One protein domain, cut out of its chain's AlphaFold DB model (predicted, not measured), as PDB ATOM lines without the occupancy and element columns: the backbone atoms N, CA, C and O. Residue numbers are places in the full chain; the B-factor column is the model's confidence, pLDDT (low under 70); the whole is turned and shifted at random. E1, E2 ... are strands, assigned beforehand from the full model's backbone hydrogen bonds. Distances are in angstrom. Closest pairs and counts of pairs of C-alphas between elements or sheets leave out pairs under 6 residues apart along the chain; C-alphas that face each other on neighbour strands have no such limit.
ATOM      1  N   ALA A  32     250.900 304.768 397.828       57.47
ATOM      2  CA  ALA A  32     250.111 303.860 398.627       57.47
ATOM      3  C   ALA A  32     250.132 304.373 400.062       57.47
ATOM      4  O   ALA A  32     251.208 304.637 400.610       57.47
ATOM      5  N   ALA A  33     248.940 304.561 400.625       60.31
ATOM      6  CA  ALA A  33     248.797 304.946 402.012       60.31
ATOM      7  C   ALA A  33     249.576 303.962 402.887       60.31
ATOM      8  O   ALA A  33     249.574 302.751 402.657       60.31
ATOM      9  N   THR A  34     250.252 304.493 403.893       71.38
ATOM     10  CA  THR A  34     251.104 303.709 404.786       71.38
ATOM     11  C   THR A  34     250.264 302.886 405.759       71.38
ATOM     12  O   THR A  34     250.717 301.851 406.248       71.38
ATOM     13  N   ARG A  35     249.041 303.348 406.062       83.00
ATOM     14  CA  ARG A  35     248.135 302.730 407.034       83.00
ATOM     15  C   ARG A  35     246.684 303.170 406.820       83.00
ATOM     16  O   ARG A  35     246.442 304.303 406.419       83.00
ATOM     17  N   ALA A  36     245.744 302.286 407.147       90.38
ATOM     18  CA  ALA A  36     244.314 302.573 407.220       90.38
ATOM     19  C   ALA A  36     243.751 302.028 408.539       90.38
ATOM     20  O   ALA A  36     243.962 300.855 408.856       90.38
ATOM     21  N   GLU A  37     243.048 302.863 409.297       93.88
ATOM     22  CA  GLU A  37     242.287 302.458 410.480       93.88
ATOM     23  C   GLU A  37     240.811 302.683 410.226       93.88
ATOM     24  O   GLU A  37     240.405 303.810 409.977       93.88
ATOM     25  N   CYS A  38     240.010 301.626 410.307       94.88
ATOM     26  CA  CYS A  38     238.595 301.700 409.987       94.88
ATOM     27  C   CYS A  38     237.714 301.275 411.163       94.88
ATOM     28  O   CYS A  38     238.062 300.365 411.921       94.88
ATOM     29  N   THR A  39     236.550 301.910 411.289       95.56
ATOM     30  CA  THR A  39     235.509 301.551 412.263       95.56
ATOM     31  C   THR A  39     234.871 300.205 411.923       95.56
ATOM     32  O   THR A  39     235.182 299.597 410.907       95.56
ATOM     33  N   ALA A  40     233.978 299.669 412.756       95.06
ATOM     34  CA  ALA A  40     233.215 298.486 412.353       95.06
ATOM     35  C   ALA A  40     232.272 298.836 411.186       95.06
ATOM     36  O   ALA A  40     231.617 299.876 411.208       95.06
ATOM     37  N   ALA A  41     232.182 297.965 410.179       94.44
ATOM     38  CA  ALA A  41     231.263 298.180 409.067       94.44
ATOM     39  C   ALA A  41     229.799 298.104 409.537       94.44
ATOM     40  O   ALA A  41     229.410 297.176 410.249       94.44
ATOM     41  N   ILE A  42     228.984 299.056 409.092       95.50
ATOM     42  CA  ILE A  42     227.545 299.143 409.368       95.50
ATOM     43  C   ILE A  42     226.731 298.993 408.081       95.50
ATOM     44  O   ILE A  42     227.260 299.130 406.981       95.50
ATOM     45  N   LEU A  43     225.427 298.733 408.198       95.81
ATOM     46  CA  LEU A  43     224.510 298.772 407.056       95.81
ATOM     47  C   LEU A  43     223.901 300.170 406.919       95.81
ATOM     48  O   LEU A  43     223.215 300.639 407.822       95.81
ATOM     49  N   ALA A  44     224.111 300.797 405.770       90.12
ATOM     50  CA  ALA A  44     223.509 302.059 405.370       90.12
ATOM     51  C   ALA A  44     222.460 301.843 404.268       90.12
ATOM     52  O   ALA A  44     222.457 300.826 403.565       90.12
ATOM     53  N   ASP A  45     221.548 302.799 404.120       92.69
ATOM     54  CA  ASP A  45     220.589 302.820 403.018       92.69
ATOM     55  C   ASP A  45     221.294 303.101 401.687       92.69
ATOM     56  O   ASP A  45     222.086 304.032 401.566       92.69
ATOM     57  N   GLY A  46     221.021 302.261 400.689       88.19
ATOM     58  CA  GLY A  46     221.540 302.417 399.335       88.19
ATOM     59  C   GLY A  46     220.478 302.960 398.381       88.19
ATOM     60  O   GLY A  46     219.784 303.938 398.648       88.19
ATOM     61  N   LYS A  47     220.314 302.282 397.242       89.44
ATOM     62  CA  LYS A  47     219.148 302.488 396.368       89.44
ATOM     63  C   LYS A  47     217.858 302.078 397.102       89.44
ATOM     64  O   LYS A  47     217.936 301.254 398.018       89.44
ATOM     65  N   PRO A  48     216.675 302.574 396.688       93.81
ATOM     66  CA  PRO A  48     215.402 302.211 397.310       93.81
ATOM     67  C   PRO A  48     215.250 300.695 397.493       93.81
ATOM     68  O   PRO A  48     215.391 299.935 396.536       93.81
ATOM     69  N   GLY A  49     215.002 300.263 398.731       91.88
ATOM     70  CA  GLY A  49     214.856 298.847 399.090       91.88
ATOM     71  C   GLY A  49     216.165 298.057 399.234       91.88
ATOM     72  O   GLY A  49     216.111 296.846 399.423       91.88
ATOM     73  N   THR A  50     217.334 298.701 399.161       93.62
ATOM     74  CA  THR A  50     218.642 298.036 399.282       93.62
ATOM     75  C   THR A  50     219.452 298.583 400.454       93.62
ATOM     76  O   THR A  50     219.337 299.754 400.816       93.62
ATOM     77  N   LYS A  51     220.298 297.726 401.029       94.88
ATOM     78  CA  LYS A  51     221.287 298.096 402.045       94.88
ATOM     79  C   LYS A  51     222.691 297.933 401.474       94.88
ATOM     80  O   LYS A  51     222.936 297.019 400.689       94.88
ATOM     81  N   VAL A  52     223.601 298.808 401.876       95.44
ATOM     82  CA  VAL A  52     225.025 298.766 401.523       95.44
ATOM     83  C   VAL A  52     225.864 298.817 402.789       95.44
ATOM     84  O   VAL A  52     225.427 299.351 403.802       95.44
ATOM     85  N   THR A  53     227.065 298.255 402.754       95.88
ATOM     86  CA  THR A  53     228.004 298.385 403.870       95.88
ATOM     87  C   THR A  53     228.637 299.770 403.849       95.88
ATOM     88  O   THR A  53     229.081 300.211 402.792       95.88
ATOM     89  N   SER A  54     228.694 300.437 404.994       95.38
ATOM     90  CA  SER A  54     229.383 301.709 405.185       95.38
ATOM     91  C   SER A  54     230.408 301.572 406.300       95.38
ATOM     92  O   SER A  54     230.137 300.917 407.305       95.38
ATOM     93  N   GLN A  55     231.573 302.181 406.134       96.38
ATOM     94  CA  GLN A  55     232.635 302.188 407.132       96.38
ATOM     95  C   GLN A  55     233.410 303.497 407.032       96.38
ATOM     96  O   GLN A  55     233.688 303.967 405.932       96.38
ATOM     97  N   GLU A  56     233.758 304.070 408.174       95.56
ATOM     98  CA  GLU A  56     234.620 305.249 408.248       95.56
ATOM     99  C   GLU A  56     236.057 304.791 408.473       95.56
ATOM    100  O   GLU A  56     236.294 303.856 409.242       95.56
ATOM    101  N   CYS A  57     237.002 305.427 407.793       94.69
ATOM    102  CA  CYS A  57     238.415 305.100 407.852       94.69
ATOM    103  C   CYS A  57     239.262 306.366 407.946       94.69
ATOM    104  O   CYS A  57     239.085 307.281 407.149       94.69
ATOM    105  N   GLU A  58     240.245 306.367 408.839       94.62
ATOM    106  CA  GLU A  58     241.351 307.319 408.815       94.62
ATOM    107  C   GLU A  58     242.503 306.701 408.006       94.62
ATOM    108  O   GLU A  58     243.000 305.612 408.318       94.62
ATOM    109  N   ILE A  59     242.925 307.379 406.941       92.44
ATOM    110  CA  ILE A  59     243.995 306.928 406.047       92.44
ATOM    111  C   ILE A  59     245.227 307.795 406.275       92.44
ATOM    112  O   ILE A  59     245.183 309.009 406.096       92.44
ATOM    113  N   THR A  60     246.350 307.180 406.638       91.38
ATOM    114  CA  THR A  60     247.636 307.876 406.775       91.38
ATOM    115  C   THR A  60     248.420 307.786 405.468       91.38
ATOM    116  O   THR A  60     248.840 306.700 405.056       91.38
ATOM    117  N   LEU A  61     248.647 308.932 404.828       87.81
ATOM    118  CA  LEU A  61     249.480 309.089 403.636       87.81
ATOM    119  C   LEU A  61     250.971 308.890 403.960       87.81
ATOM    120  O   LEU A  61     251.377 308.869 405.126       87.81
ATOM    121  N   LYS A  62     251.811 308.731 402.928       83.94
ATOM    122  CA  LYS A  62     253.264 308.529 403.112       83.94
ATOM    123  C   LYS A  62     253.944 309.705 403.810       83.94
ATOM    124  O   LYS A  62     254.872 309.507 404.584       83.94
ATOM    125  N   ASP A  63     253.465 310.916 403.557       83.12
ATOM    126  CA  ASP A  63     253.944 312.145 404.191       83.12
ATOM    127  C   ASP A  63     253.303 312.402 405.563       83.12
ATOM    128  O   ASP A  63     253.352 313.518 406.073       83.12
ATOM    129  N   THR A  64     252.728 311.364 406.181       86.50
ATOM    130  CA  THR A  64     252.108 311.355 407.519       86.50
ATOM    131  C   THR A  64     250.805 312.133 407.652       86.50
ATOM    132  O   THR A  64     250.162 312.066 408.703       86.50
ATOM    133  N   ARG A  65     250.369 312.815 406.589       88.19
ATOM    134  CA  ARG A  65     249.064 313.465 406.559       88.19
ATOM    135  C   ARG A  65     247.956 312.426 406.671       88.19
ATOM    136  O   ARG A  65     248.083 311.294 406.202       88.19
ATOM    137  N   LYS A  66     246.862 312.814 407.304       91.12
ATOM    138  CA  LYS A  66     245.702 311.969 407.567       91.12
ATOM    139  C   LYS A  66     244.523 312.457 406.743       91.12
ATOM    140  O   LYS A  66     244.299 313.661 406.645       91.12
ATOM    141  N   LEU A  67     243.802 311.506 406.169       92.38
ATOM    142  CA  LEU A  67     242.556 311.697 405.444       92.38
ATOM    143  C   LEU A  67     241.429 311.009 406.194       92.38
ATOM    144  O   LEU A  67     241.557 309.833 406.538       92.38
ATOM    145  N   ASP A  68     240.309 311.702 406.328       93.44
ATOM    146  CA  ASP A  68     239.055 311.087 406.739       93.44
ATOM    147  C   ASP A  68     238.324 310.578 405.500       93.44
ATOM    148  O   ASP A  68     238.009 311.332 404.576       93.44
ATOM    149  N   CYS A  69     238.074 309.274 405.458       94.81
ATOM    150  CA  CYS A  69     237.427 308.608 404.343       94.81
ATOM    151  C   CYS A  69     236.198 307.816 404.789       94.81
ATOM    152  O   CYS A  69     236.141 307.266 405.885       94.81
ATOM    153  N   VAL A  70     235.237 307.674 403.883       94.94
ATOM    154  CA  VAL A  70     234.112 306.753 404.009       94.94
ATOM    155  C   VAL A  70     234.138 305.751 402.860       94.94
ATOM    156  O   VAL A  70     234.271 306.107 401.685       94.94
ATOM    157  N   ILE A  71     234.016 304.474 403.200       94.19
ATOM    158  CA  ILE A  71     233.845 303.374 402.256       94.19
ATOM    159  C   ILE A  71     232.364 303.028 402.230       94.19
ATOM    160  O   ILE A  71     231.805 302.659 403.258       94.19
ATOM    161  N   VAL A  72     231.736 303.110 401.057       93.00
ATOM    162  CA  VAL A  72     230.325 302.750 400.862       93.00
ATOM    163  C   VAL A  72     230.218 301.711 399.751       93.00
ATOM    164  O   VAL A  72     230.477 301.980 398.576       93.00
ATOM    165  N   GLY A  73     229.832 300.490 400.118       90.56
ATOM    166  CA  GLY A  73     229.819 299.334 399.229       90.56
ATOM    167  C   GLY A  73     231.209 299.058 398.656       90.56
ATOM    168  O   GLY A  73     232.074 298.526 399.341       90.56
ATOM    169  N   ARG A  74     231.411 299.404 397.379       89.00
ATOM    170  CA  ARG A  74     232.700 299.271 396.672       89.00
ATOM    171  C   ARG A  74     233.369 300.616 396.364       89.00
ATOM    172  O   ARG A  74     234.392 300.628 395.688       89.00
ATOM    173  N   GLY A  75     232.763 301.724 396.783       91.31
ATOM    174  CA  GLY A  75     233.291 303.072 396.594       91.31
ATOM    175  C   GLY A  75     234.048 303.565 397.824       91.31
ATOM    176  O   GLY A  75     233.740 303.158 398.942       91.31
ATOM    177  N   LEU A  76     235.000 304.466 397.599       92.25
ATOM    178  CA  LEU A  76     235.764 305.193 398.612       92.25
ATOM    179  C   LEU A  76     235.611 306.689 398.328       92.25
ATOM    180  O   LEU A  76     235.761 307.111 397.182       92.25
ATOM    181  N   SER A  77     235.333 307.478 399.358       91.94
ATOM    182  CA  SER A  77     235.312 308.938 399.295       91.94
ATOM    183  C   SER A  77     236.125 309.488 400.457       91.94
ATOM    184  O   SER A  77     235.953 309.011 401.570       91.94
ATOM    185  N   CYS A  78     236.980 310.478 400.215       93.44
ATOM    186  CA  CYS A  78     237.856 311.062 401.234       93.44
ATOM    187  C   CYS A  78     237.734 312.585 401.248       93.44
ATOM    188  O   CYS A  78     237.581 313.193 400.184       93.44
ATOM    189  N   ASP A  79     237.819 313.192 402.431       90.25
ATOM    190  CA  ASP A  79     237.880 314.644 402.578       90.25
ATOM    191  C   ASP A  79     239.314 315.144 402.397       90.25
ATOM    192  O   ASP A  79     240.163 315.032 403.279       90.25
ATOM    193  N   TRP A  80     239.574 315.718 401.225       87.88
ATOM    194  CA  TRP A  80     240.863 316.317 400.896       87.88
ATOM    195  C   TRP A  80     241.024 317.749 401.417       87.88
ATOM    196  O   TRP A  80     242.148 318.243 401.478       87.88
ATOM    197  N   ASN A  81     239.927 318.423 401.780       84.94
ATOM    198  CA  ASN A  81     239.975 319.816 402.228       84.94
ATOM    199  C   ASN A  81     240.488 319.932 403.664       84.94
ATOM    200  O   ASN A  81     241.140 320.915 403.990       84.94
ATOM    201  N   HIS A  82     240.228 318.922 404.497       83.69
ATOM    202  CA  HIS A  82     240.673 318.871 405.894       83.69
ATOM    203  C   HIS A  82     241.806 317.864 406.121       83.69
ATOM    204  O   HIS A  82     241.963 317.336 407.221       83.69
ATOM    205  N   VAL A  83     242.616 317.592 405.092       86.81
ATOM    206  CA  VAL A  83     243.819 316.761 405.240       86.81
ATOM    207  C   VAL A  83     244.670 317.306 406.379       86.81
ATOM    208  O   VAL A  83     245.023 318.488 406.390       86.81
ATOM    209  N   SER A  84     245.046 316.446 407.327       79.94
ATOM    210  CA  SER A  84     245.853 316.905 408.453       79.94
ATOM    211  C   SER A  84     247.169 317.509 407.951       79.94
ATOM    212  O   SER A  84     247.864 316.937 407.113       79.94
ATOM    213  N   GLY A  85     247.489 318.713 408.424       68.12
ATOM    214  CA  GLY A  85     248.676 319.446 407.980       68.12
ATOM    215  C   GLY A  85     248.497 320.310 406.727       68.12
ATOM    216  O   GLY A  85     249.412 321.066 406.429       68.12
TER     217      GLY A  85
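Overview. This is residues 32 to 85 of the 92 residues of an uncharacterized protein of Bifidobacterium adolescentis (UniProt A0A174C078). This is a single long, strongly twisted sheet built on one long strand, E3, with the short strands E1 and E2 one after the other along one of its sides and E4 along the other, and E5 beyond E4. The hairpin of E2 and E3 makes one end of the length, and the turn between E3 and E4 makes the other. The printed part has 54 residues, with no named helix and five named strands, E1 to E5, numbered as they follow along the chain; the sheet is branched, and its neighbour pairs, E1 and E3, E2 and E3, E3 and E4, and E4 and E5, are antiparallel. The class is all strand. The whole is loose, with a radius of gyration of the C-alphas of 12.6 A, and it is a rod with spans of 41 by 20 by 16 A.

Along the chain. E1, residues 35 to 38, begins with C-alpha 35 at (248.135, 302.730, 407.034) and is 10.0 A long from first to last C-alpha. E2, residues 42 to 45, is 10.1 A long. E3, residues 51 to 60, is the longest strand at 28.5 A, from C-alpha 51 at (221.287, 298.096, 402.045) to C-alpha 60 at (247.636, 307.876, 406.775). E4, residues 66 to 72, is 19.1 A long. E5, residues 75 to 79, is 13.8 A long and ends with C-alpha 79 at (237.880, 314.644, 402.578).

Arrangement. E1 and E3 are antiparallel neighbours at 142 degrees; C-alphas 38 and 57 face each other at 4.0 A, and N 58 and O 37 are within hydrogen-bond range at 2.8 A. E2 and E3 form a hairpin at 124 degrees, with C-alphas 43 and 53 facing each other at 4.7 A and N 44 and O 52 within hydrogen-bond range at 2.8 A. The pairing is staggered: E1 is beside residues 56 to 60 of E3 and E2 beside residues 51 to 54, both on one side of it. E1 and E2 are apart. E4 is on the other side of E3, beside residues 53 to 60, and the two form a hairpin at 167 degrees; N 57 and O 69 are within hydrogen-bond range at 2.8 A. E4 and E5 form a hairpin at 149 degrees, with C-alphas 69 and 78 facing each other at 4.0 A and N 70 and O 77 within hydrogen-bond range at 2.8 A. E3 and E5 lie on opposite sides of E4. E2 and E4 are only just apart, with closest C-alphas 8.2 A from each other. E2, E3, E4 and E5 make a meander, each strand the antiparallel neighbour of the one before.

Size, cuts and confidence. The two C-alphas farthest apart are those of Gly 49 and Asp 63, at 41.6 A. The C-alphas of the sheet lie up to 6.2 A off its best plane. The printed part has no cut, and the four links between strands are tight. The mean pLDDT of the printed part is 89.4; residues 32 to 33 and residue 85 are under 70.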